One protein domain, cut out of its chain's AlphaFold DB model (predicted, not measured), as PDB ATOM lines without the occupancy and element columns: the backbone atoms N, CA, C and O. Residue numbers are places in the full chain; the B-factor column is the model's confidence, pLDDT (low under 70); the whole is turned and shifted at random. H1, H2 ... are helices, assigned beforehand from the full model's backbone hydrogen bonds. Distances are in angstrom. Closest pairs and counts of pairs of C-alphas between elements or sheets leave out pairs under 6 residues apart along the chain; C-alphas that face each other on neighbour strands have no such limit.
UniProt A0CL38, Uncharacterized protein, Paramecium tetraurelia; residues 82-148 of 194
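What this domain is: This is residues 82 to 148 of the 194 residues of an uncharacterized protein of Paramecium tetraurelia (UniProt A0CL38). The longest helix, H1, and H4 meet near their first residues and spread into a V, and H5 crosses from the far end of H4 to H1, closing the V into a triangle of helices. H3 folds back along H4 as a helical hairpin and covers one face of this triangle, while the very short H2 lies farthest out, near H3 and H5. The printed part has 67 residues with five named helices, in the order H1, H2, H3, H4, H5, and no named strand; the class is all helix. It is compact, with a radius of gyration of the C-alphas of 10.8 A, and rounded, spanning 29 by 27 by 18 A.

Where its parts are: H1 is residues 83 to 98, 22.2 A from C-alpha 83 at (-3.012, 19.253, -1.629) to C-alpha 98 at (2.177, 37.338, 10.237). H5 is residues 134 to 145, 16.6 A long, and its last C-alpha, that of Ala 145, is at (-0.964, 37.430, -2.602). H4 is residues 124 to 132, 12.5 A long. H3 is residues 109 to 115, 10.0 A long, and H2 is residues 103 to 106, 4.9 A long.

How they stand to each other: H1 touches H4 with residues 84 to 88 alone; the closest C-alphas, those of Tyr 84 and Arg 124, are 5.8 A apart. The two run the same way at a steep tilt of 39 degrees. H1 touches H5 with residues 91 to 95 alone, about perpendicular at 80 degrees, closest at the C-alphas of Ile 91 and Phe 143, 6.8 A apart. H4 and H5 touch only at the corner by their link, closest at the C-alphas of Ile 131 and Arg 137, 4.2 A apart; their steep tilt of 67 degrees is only just short of about perpendicular. H3 and H4 form a helical hairpin, opposite ways at a steep tilt of 40 degrees, closest at the C-alphas of Ala 110 and Leu 130, 5.5 A apart. H3 is close to H1 but not clearly touching, with the C-alphas of Leu 115 and Ala 92 closest at 5.7 A. H2 is near H3, where the closest C-alphas, those of Leu 106 and Lys 112, are 5.9 A apart. H2 and H4 are apart. In H1, H3, H4 and H5 every O i to N i+4 pair is within hydrogen-bond range; H2 is too short for such a pair.

The domain as a whole: The two C-alphas farthest apart, those of Asn 82 and Glu 104, are 30.5 A apart. The printed part has no cut. The links H1 to H2, H2 to H3 and H4 to H5 are tight, and the link H3 to H4, with 8 residues, is short. The mean pLDDT of the printed part is 89.0, and residues 147 to 148 are under 70.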
ATOM      1  N   ASN A  82      -2.298  15.074  -1.285       77.06
ATOM      2  CA  ASN A  82      -2.180  15.825  -0.038       77.06
ATOM      3  C   ASN A  82      -2.316  17.348  -0.223       77.06
ATOM      4  O   ASN A  82      -1.842  18.103   0.622       77.06
ATOM      5  N   TYR A  83      -2.932  17.821  -1.313       80.19
ATOM      6  CA  TYR A  83      -3.012  19.253  -1.629       80.19
ATOM      7  C   TYR A  83      -3.564  20.085  -0.465       80.19
ATOM      8  O   TYR A  83      -2.869  20.958   0.049       80.19
ATOM      9  N   TYR A  84      -4.771  19.764   0.010       84.69
ATOM     10  CA  TYR A  84      -5.413  20.499   1.107       84.69
ATOM     11  C   TYR A  84      -4.646  20.391   2.419       84.69
ATOM     12  O   TYR A  84      -4.638  21.333   3.204       84.69
ATOM     13  N   LYS A  85      -3.961  19.268   2.634       87.56
ATOM     14  CA  LYS A  85      -3.142  19.048   3.819       87.56
ATOM     15  C   LYS A  85      -1.933  19.977   3.840       87.56
ATOM     16  O   LYS A  85      -1.738  20.725   4.792       87.56
ATOM     17  N   ASN A  86      -1.169  19.975   2.754       83.94
ATOM     18  CA  ASN A  86       0.005  20.825   2.600       83.94
ATOM     19  C   ASN A  86      -0.384  22.308   2.590       83.94
ATOM     20  O   ASN A  86       0.293  23.133   3.198       83.94
ATOM     21  N   MET A  87      -1.485  22.649   1.916       85.56
ATOM     22  CA  MET A  87      -1.990  24.016   1.864       85.56
ATOM     23  C   MET A  87      -2.451  24.492   3.245       85.56
ATOM     24  O   MET A  87      -2.039  25.557   3.691       85.56
ATOM     25  N   GLY A  88      -3.250  23.687   3.949       90.75
ATOM     26  CA  GLY A  88      -3.767  24.034   5.270       90.75
ATOM     27  C   GLY A  88      -2.656  24.275   6.289       90.75
ATOM     28  O   GLY A  88      -2.693  25.271   7.006       90.75
ATOM     29  N   GLN A  89      -1.612  23.441   6.274       91.31
ATOM     30  CA  GLN A  89      -0.426  23.635   7.113       91.31
ATOM     31  C   GLN A  89       0.290  24.958   6.817       91.31
ATOM     32  O   GLN A  89       0.622  25.691   7.746       91.31
ATOM     33  N   LYS A  90       0.500  25.288   5.537       88.50
ATOM     34  CA  LYS A  90       1.142  26.552   5.142       88.50
ATOM     35  C   LYS A  90       0.311  27.769   5.540       88.50
ATOM     36  O   LYS A  90       0.878  28.746   6.015       88.50
ATOM     37  N   ILE A  91      -1.010  27.700   5.382       91.81
ATOM     38  CA  ILE A  91      -1.921  28.770   5.808       91.81
ATOM     39  C   ILE A  91      -1.868  28.931   7.331       91.81
ATOM     40  O   ILE A  91      -1.746  30.049   7.816       91.81
ATOM     41  N   ALA A  92      -1.899  27.837   8.096       94.81
ATOM     42  CA  ALA A  92      -1.805  27.899   9.554       94.81
ATOM     43  C   ALA A  92      -0.473  28.513  10.021       94.81
ATOM     44  O   ALA A  92      -0.468  29.383  10.888       94.81
ATOM     45  N   GLN A  93       0.646  28.114   9.410       93.19
ATOM     46  CA  GLN A  93       1.958  28.703   9.691       93.19
ATOM     47  C   GLN A  93       2.006  30.192   9.348       93.19
ATOM     48  O   GLN A  93       2.501  30.977  10.146       93.19
ATOM     49  N   PHE A  94       1.457  30.584   8.197       92.56
ATOM     50  CA  PHE A  94       1.361  31.985   7.794       92.56
ATOM     51  C   PHE A  94       0.567  32.816   8.803       92.56
ATOM     52  O   PHE A  94       1.016  33.889   9.191       92.56
ATOM     53  N   ILE A  95      -0.569  32.296   9.280       93.88
ATOM     54  CA  ILE A  95      -1.378  32.977  10.296       93.88
ATOM     55  C   ILE A  95      -0.561  33.214  11.568       93.88
ATOM     56  O   ILE A  95      -0.538  34.322  12.089       93.88
ATOM     57  N   LEU A  96       0.133  32.182  12.051       93.81
ATOM     58  CA  LEU A  96       0.949  32.286  13.261       93.81
ATOM     59  C   LEU A  96       2.163  33.207  13.090       93.81
ATOM     60  O   LEU A  96       2.619  33.773  14.074       93.81
ATOM     61  N   GLN A  97       2.702  33.340  11.878       92.25
ATOM     62  CA  GLN A  97       3.868  34.180  11.603       92.25
ATOM     63  C   GLN A  97       3.500  35.656  11.453       92.25
ATOM     64  O   GLN A  97       4.129  36.501  12.078       92.25
ATOM     65  N   GLU A  98       2.495  35.960  10.634       91.62
ATOM     66  CA  GLU A  98       2.177  37.338  10.237       91.62
ATOM     67  C   GLU A  98       1.123  37.992  11.150       91.62
ATOM     68  O   GLU A  98       0.985  39.210  11.150       91.62
ATOM     69  N   PHE A  99       0.383  37.202  11.940       93.00
ATOM     70  CA  PHE A  99      -0.664  37.687  12.853       93.00
ATOM     71  C   PHE A  99      -0.440  37.241  14.304       93.00
ATOM     72  O   PHE A  99      -1.390  37.141  15.077       93.00
ATOM     73  N   SER A 100       0.808  36.956  14.682       92.25
ATOM     74  CA  SER A 100       1.195  36.553  16.044       92.25
ATOM     75  C   SER A 100       0.738  37.548  17.116       92.25
ATOM     76  O   SER A 100       0.263  37.133  18.174       92.25
ATOM     77  N   ASP A 101       0.824  38.844  16.818       92.06
ATOM     78  CA  ASP A 101       0.476  39.923  17.749       92.06
ATOM     79  C   ASP A 101      -1.005  40.344  17.677       92.06
ATOM     80  O   ASP A 101      -1.520  41.001  18.589       92.06
ATOM     81  N   ASP A 102      -1.733  39.928  16.637       92.25
ATOM     82  CA  ASP A 102      -3.138  40.290  16.442       92.25
ATOM     83  C   ASP A 102      -4.072  39.306  17.166       92.25
ATOM     84  O   ASP A 102      -4.612  38.340  16.612       92.25
ATOM     85  N   LYS A 103      -4.296  39.581  18.455       93.31
ATOM     86  CA  LYS A 103      -5.212  38.795  19.296       93.31
ATOM     87  C   LYS A 103      -6.639  38.770  18.750       93.31
ATOM     88  O   LYS A 103      -7.342  37.784  18.970       93.31
ATOM     89  N   GLU A 104      -7.085  39.817  18.063       93.75
ATOM     90  CA  GLU A 104      -8.450  39.906  17.545       93.75
ATOM     91  C   GLU A 104      -8.670  38.926  16.386       93.75
ATOM     92  O   GLU A 104      -9.745  38.337  16.240       93.75
ATOM     93  N   ILE A 105      -7.640  38.731  15.564       92.88
ATOM     94  CA  ILE A 105      -7.611  37.717  14.512       92.88
ATOM     95  C   ILE A 105      -7.477  36.316  15.117       92.88
ATOM     96  O   ILE A 105      -8.255  35.422  14.782       92.88
ATOM     97  N   LEU A 106      -6.548  36.115  16.054       93.44
ATOM     98  CA  LEU A 106      -6.287  34.792  16.635       93.44
ATOM     99  C   LEU A 106      -7.439  34.253  17.499       93.44
ATOM    100  O   LEU A 106      -7.589  33.035  17.639       93.44
ATOM    101  N   GLN A 107      -8.260  35.129  18.085       94.38
ATOM    102  CA  GLN A 107      -9.440  34.724  18.855       94.38
ATOM    103  C   GLN A 107     -10.686  34.495  17.994       94.38
ATOM    104  O   GLN A 107     -11.679  33.975  18.507       94.38
ATOM    105  N   GLU A 108     -10.648  34.822  16.699       95.69
ATOM    106  CA  GLU A 108     -11.785  34.594  15.813       95.69
ATOM    107  C   GLU A 108     -12.134  33.089  15.763       95.69
ATOM    108  O   GLU A 108     -11.243  32.264  15.528       95.69
ATOM    109  N   PRO A 109     -13.405  32.681  15.964       95.38
ATOM    110  CA  PRO A 109     -13.750  31.268  16.123       95.38
ATOM    111  C   PRO A 109     -13.306  30.362  14.968       95.38
ATOM    112  O   PRO A 109     -12.829  29.251  15.217       95.38
ATOM    113  N   ALA A 110     -13.433  30.819  13.716       94.38
ATOM    114  CA  ALA A 110     -13.049  30.028  12.546       94.38
ATOM    115  C   ALA A 110     -11.529  29.820  12.477       94.38
ATOM    116  O   ALA A 110     -11.070  28.689  12.309       94.38
ATOM    117  N   ILE A 111     -10.753  30.887  12.691       95.06
ATOM    118  CA  ILE A 111      -9.285  30.860  12.690       95.06
ATOM    119  C   ILE A 111      -8.766  30.029  13.857       95.06
ATOM    120  O   ILE A 111      -7.965  29.119  13.662       95.06
ATOM    121  N   LYS A 112      -9.272  30.265  15.066       96.31
ATOM    122  CA  LYS A 112      -8.875  29.521  16.264       96.31
ATOM    123  C   LYS A 112      -9.123  28.023  16.109       96.31
ATOM    124  O   LYS A 112      -8.282  27.213  16.496       96.31
ATOM    125  N   LYS A 113     -10.264  27.639  15.527       95.69
ATOM    126  CA  LYS A 113     -10.572  26.236  15.223       95.69
ATOM    127  C   LYS A 113      -9.615  25.670  14.174       95.69
ATOM    128  O   LYS A 113      -9.148  24.550  14.344       95.69
ATOM    129  N   PHE A 114      -9.313  26.442  13.132       96.38
ATOM    130  CA  PHE A 114      -8.391  26.049  12.070       96.38
ATOM    131  C   PHE A 114      -6.958  25.841  12.586       96.38
ATOM    132  O   PHE A 114      -6.340  24.829  12.276       96.38
ATOM    133  N   LEU A 115      -6.455  26.741  13.436       96.00
ATOM    134  CA  LEU A 115      -5.114  26.663  14.031       96.00
ATOM    135  C   LEU A 115      -4.949  25.498  15.012       96.00
ATOM    136  O   LEU A 115      -3.857  24.956  15.147       96.00
ATOM    137  N   LYS A 116      -6.025  25.098  15.694       95.81
ATOM    138  CA  LYS A 116      -6.018  23.952  16.616       95.81
ATOM    139  C   LYS A 116      -6.063  22.596  15.910       95.81
ATOM    140  O   LYS A 116      -5.952  21.569  16.577       95.81
ATOM    141  N   MET A 117      -6.283  22.560  14.598       93.69
ATOM    142  CA  MET A 117      -6.336  21.298  13.874       93.69
ATOM    143  C   MET A 117      -4.960  20.643  13.781       93.69
ATOM    144  O   MET A 117      -3.959  21.277  13.458       93.69
ATOM    145  N   GLU A 118      -4.932  19.327  13.980       91.75
ATOM    146  CA  GLU A 118      -3.736  18.530  13.729       91.75
ATOM    147  C   GLU A 118      -3.339  18.576  12.248       91.75
ATOM    148  O   GLU A 118      -4.179  18.537  11.345       91.75
ATOM    149  N   SER A 119      -2.030  18.536  12.003       86.12
ATOM    150  CA  SER A 119      -1.419  18.611  10.671       86.12
ATOM    151  C   SER A 119      -1.942  17.568   9.672       86.12
ATOM    152  O   SER A 119      -1.894  17.796   8.463       86.12
ATOM    153  N   GLN A 120      -2.456  16.433  10.153       85.25
ATOM    154  CA  GLN A 120      -2.994  15.342   9.336       85.25
ATOM    155  C   GLN A 120      -4.474  15.518   8.970       85.25
ATOM    156  O   GLN A 120      -4.941  14.881   8.029       85.25
ATOM    157  N   LYS A 121      -5.210  16.377   9.685       89.56
ATOM    158  CA  LYS A 121      -6.672  16.512   9.567       89.56
ATOM    159  C   LYS A 121      -7.111  17.591   8.572       89.56
ATOM    160  O   LYS A 121      -8.303  17.716   8.295       89.56
ATOM    161  N   PHE A 122      -6.172  18.359   8.022       90.50
ATOM    162  CA  PHE A 122      -6.451  19.366   6.999       90.50
ATOM    163  C   PHE A 122      -7.032  18.732   5.729       90.50
ATOM    164  O   PHE A 122      -6.416  17.885   5.082       90.50
ATOM    165  N   ASN A 123      -8.232  19.177   5.368       88.12
ATOM    166  CA  ASN A 123      -8.997  18.717   4.213       88.12
ATOM    167  C   ASN A 123      -9.745  19.891   3.558       88.12
ATOM    168  O   ASN A 123      -9.712  21.022   4.047       88.12
ATOM    169  N   ARG A 124     -10.445  19.630   2.452       85.38
ATOM    170  CA  ARG A 124     -11.211  20.658   1.735       85.38
ATOM    171  C   ARG A 124     -12.182  21.415   2.652       85.38
ATOM    172  O   ARG A 124     -12.146  22.642   2.689       85.38
ATOM    173  N   ASN A 125     -12.969  20.690   3.445       89.12
ATOM    174  CA  ASN A 125     -13.977  21.274   4.334       89.12
ATOM    175  C   ASN A 125     -13.357  22.218   5.372       89.12
ATOM    176  O   ASN A 125     -13.951  23.234   5.711       89.12
ATOM    177  N   SER A 126     -12.155  21.910   5.870       90.06
ATOM    178  CA  SER A 126     -11.462  22.783   6.823       90.06
ATOM    179  C   SER A 126     -11.079  24.137   6.222       90.06
ATOM    180  O   SER A 126     -11.248  25.159   6.882       90.06
ATOM    181  N   ILE A 127     -10.640  24.162   4.958       89.50
ATOM    182  CA  ILE A 127     -10.344  25.414   4.252       89.50
ATOM    183  C   ILE A 127     -11.642  26.158   3.921       89.50
ATOM    184  O   ILE A 127     -11.709  27.369   4.112       89.50
ATOM    185  N   GLU A 128     -12.694  25.451   3.498       88.81
ATOM    186  CA  GLU A 128     -14.008  26.058   3.248       88.81
ATOM    187  C   GLU A 128     -14.596  26.712   4.507       88.81
ATOM    188  O   GLU A 128     -15.152  27.805   4.435       88.81
ATOM    189  N   LEU A 129     -14.446  26.086   5.677       90.12
ATOM    190  CA  LEU A 129     -14.874  26.667   6.951       90.12
ATOM    191  C   LEU A 129     -14.088  27.931   7.314       90.12
ATOM    192  O   LEU A 129     -14.678  28.862   7.854       90.12
ATOM    193  N   LEU A 130     -12.792  27.978   6.997       92.88
ATOM    194  CA  LEU A 130     -11.965  29.160   7.227       92.88
ATOM    195  C   LEU A 130     -12.416  30.339   6.349       92.88
ATOM    196  O   LEU A 130     -12.626  31.435   6.851       92.88
ATOM    197  N   ILE A 131     -12.628  30.123   5.047       91.12
ATOM    198  CA  ILE A 131     -12.999  31.205   4.110       91.12
ATOM    199  C   ILE A 131     -14.463  31.657   4.221       91.12
ATOM    200  O   ILE A 131     -14.844  32.668   3.621       91.12
ATOM    201  N   LYS A 132     -15.292  30.919   4.971       89.88
ATOM    202  CA  LYS A 132     -16.658  31.346   5.300       89.88
ATOM    203  C   LYS A 132     -16.666  32.593   6.178       89.88
ATOM    204  O   LYS A 132     -17.587  33.393   6.040       89.88
ATOM    205  N   SER A 133     -15.664  32.791   7.038       91.44
ATOM    206  CA  SER A 133     -15.569  34.013   7.837       91.44
ATOM    207  C   SER A 133     -14.907  35.156   7.061       91.44
ATOM    208  O   SER A 133     -14.048  34.933   6.203       91.44
ATOM    209  N   LYS A 134     -15.300  36.406   7.356       89.69
ATOM    210  CA  LYS A 134     -14.754  37.605   6.688       89.69
ATOM    211  C   LYS A 134     -13.237  37.710   6.888       89.69
ATOM    212  O   LYS A 134     -12.489  37.899   5.929       89.69
ATOM    213  N   LYS A 135     -12.779  37.525   8.130       92.38
ATOM    214  CA  LYS A 135     -11.358  37.566   8.504       92.38
ATOM    215  C   LYS A 135     -10.574  36.395   7.903       92.38
ATOM    216  O   LYS A 135      -9.547  36.630   7.272       92.38
ATOM    217  N   GLY A 136     -11.089  35.167   7.979       90.06
ATOM    218  CA  GLY A 136     -10.456  34.001   7.357       90.06
ATOM    219  C   GLY A 136     -10.325  34.128   5.836       90.06
ATOM    220  O   GLY A 136      -9.272  33.829   5.273       90.06
ATOM    221  N   ARG A 137     -11.342  34.676   5.153       91.81
ATOM    222  CA  ARG A 137     -11.263  34.995   3.718       91.81
ATOM    223  C   ARG A 137     -10.164  36.015   3.416       91.81
ATOM    224  O   ARG A 137      -9.391  35.805   2.481       91.81
ATOM    225  N   ARG A 138     -10.074  37.093   4.206       87.56
ATOM    226  CA  ARG A 138      -9.035  38.127   4.064       87.56
ATOM    227  C   ARG A 138      -7.635  37.540   4.233       87.56
ATOM    228  O   ARG A 138      -6.770  37.794   3.402       87.56
ATOM    229  N   ILE A 139      -7.435  36.696   5.241       89.94
ATOM    230  CA  ILE A 139      -6.167  35.992   5.470       89.94
ATOM    231  C   ILE A 139      -5.806  35.109   4.286       89.94
ATOM    232  O   ILE A 139      -4.671  35.157   3.824       89.94
ATOM    233  N   CYS A 140      -6.751  34.326   3.760       87.31
ATOM    234  CA  CYS A 140      -6.486  33.492   2.593       87.31
ATOM    235  C   CYS A 140      -6.093  34.339   1.376       87.31
ATOM    236  O   CYS A 140      -5.144  33.986   0.683       87.31
ATOM    237  N   ARG A 141      -6.757  35.479   1.133       83.31
ATOM    238  CA  ARG A 141      -6.361  36.414   0.063       83.31
ATOM    239  C   ARG A 141      -4.925  36.917   0.264       83.31
ATOM    240  O   ARG A 141      -4.137  36.842  -0.672       83.31
ATOM    241  N   LEU A 142      -4.572  37.359   1.474       84.94
ATOM    242  CA  LEU A 142      -3.217  37.825   1.804       84.94
ATOM    243  C   LEU A 142      -2.173  36.718   1.644       84.94
ATOM    244  O   LEU A 142      -1.126  36.942   1.040       84.94
ATOM    245  N   PHE A 143      -2.496  35.508   2.106       85.69
ATOM    246  CA  PHE A 143      -1.668  34.332   1.898       85.69
ATOM    247  C   PHE A 143      -1.401  34.151   0.408       85.69
ATOM    248  O   PHE A 143      -0.245  34.168   0.014       85.69
ATOM    249  N   PHE A 144      -2.438  34.074  -0.434       79.00
ATOM    250  CA  PHE A 144      -2.280  33.874  -1.876       79.00
ATOM    251  C   PHE A 144      -1.612  35.058  -2.601       79.00
ATOM    252  O   PHE A 144      -0.944  34.850  -3.611       79.00
ATOM    253  N   ALA A 145      -1.690  36.277  -2.069       73.44
ATOM    254  CA  ALA A 145      -0.964  37.430  -2.602       73.44
ATOM    255  C   ALA A 145       0.548  37.393  -2.290       73.44
ATOM    256  O   ALA A 145       1.350  37.988  -3.011       73.44
ATOM    257  N   GLN A 146       0.971  36.678  -1.243       71.00
ATOM    258  CA  GLN A 146       2.362  36.674  -0.795       71.00
ATOM    259  C   GLN A 146       3.270  35.851  -1.720       71.00
ATOM    260  O   GLN A 146       3.248  34.629  -1.733       71.00
ATOM    261  N   TYR A 147       4.196  36.494  -2.429       59.78
ATOM    262  CA  TYR A 147       5.099  35.807  -3.368       59.78
ATOM    263  C   TYR A 147       5.902  34.633  -2.754       59.78
ATOM    264  O   TYR A 147       6.287  33.698  -3.458       59.78
ATOM    265  N   LYS A 148       6.133  34.632  -1.429       64.19
ATOM    266  CA  LYS A 148       6.914  33.593  -0.728       64.19
ATOM    267  C   LYS A 148       6.337  32.175  -0.889       64.19
ATOM    268  O   LYS A 148       7.128  31.241  -0.997       64.19
TER     269      LYS A 148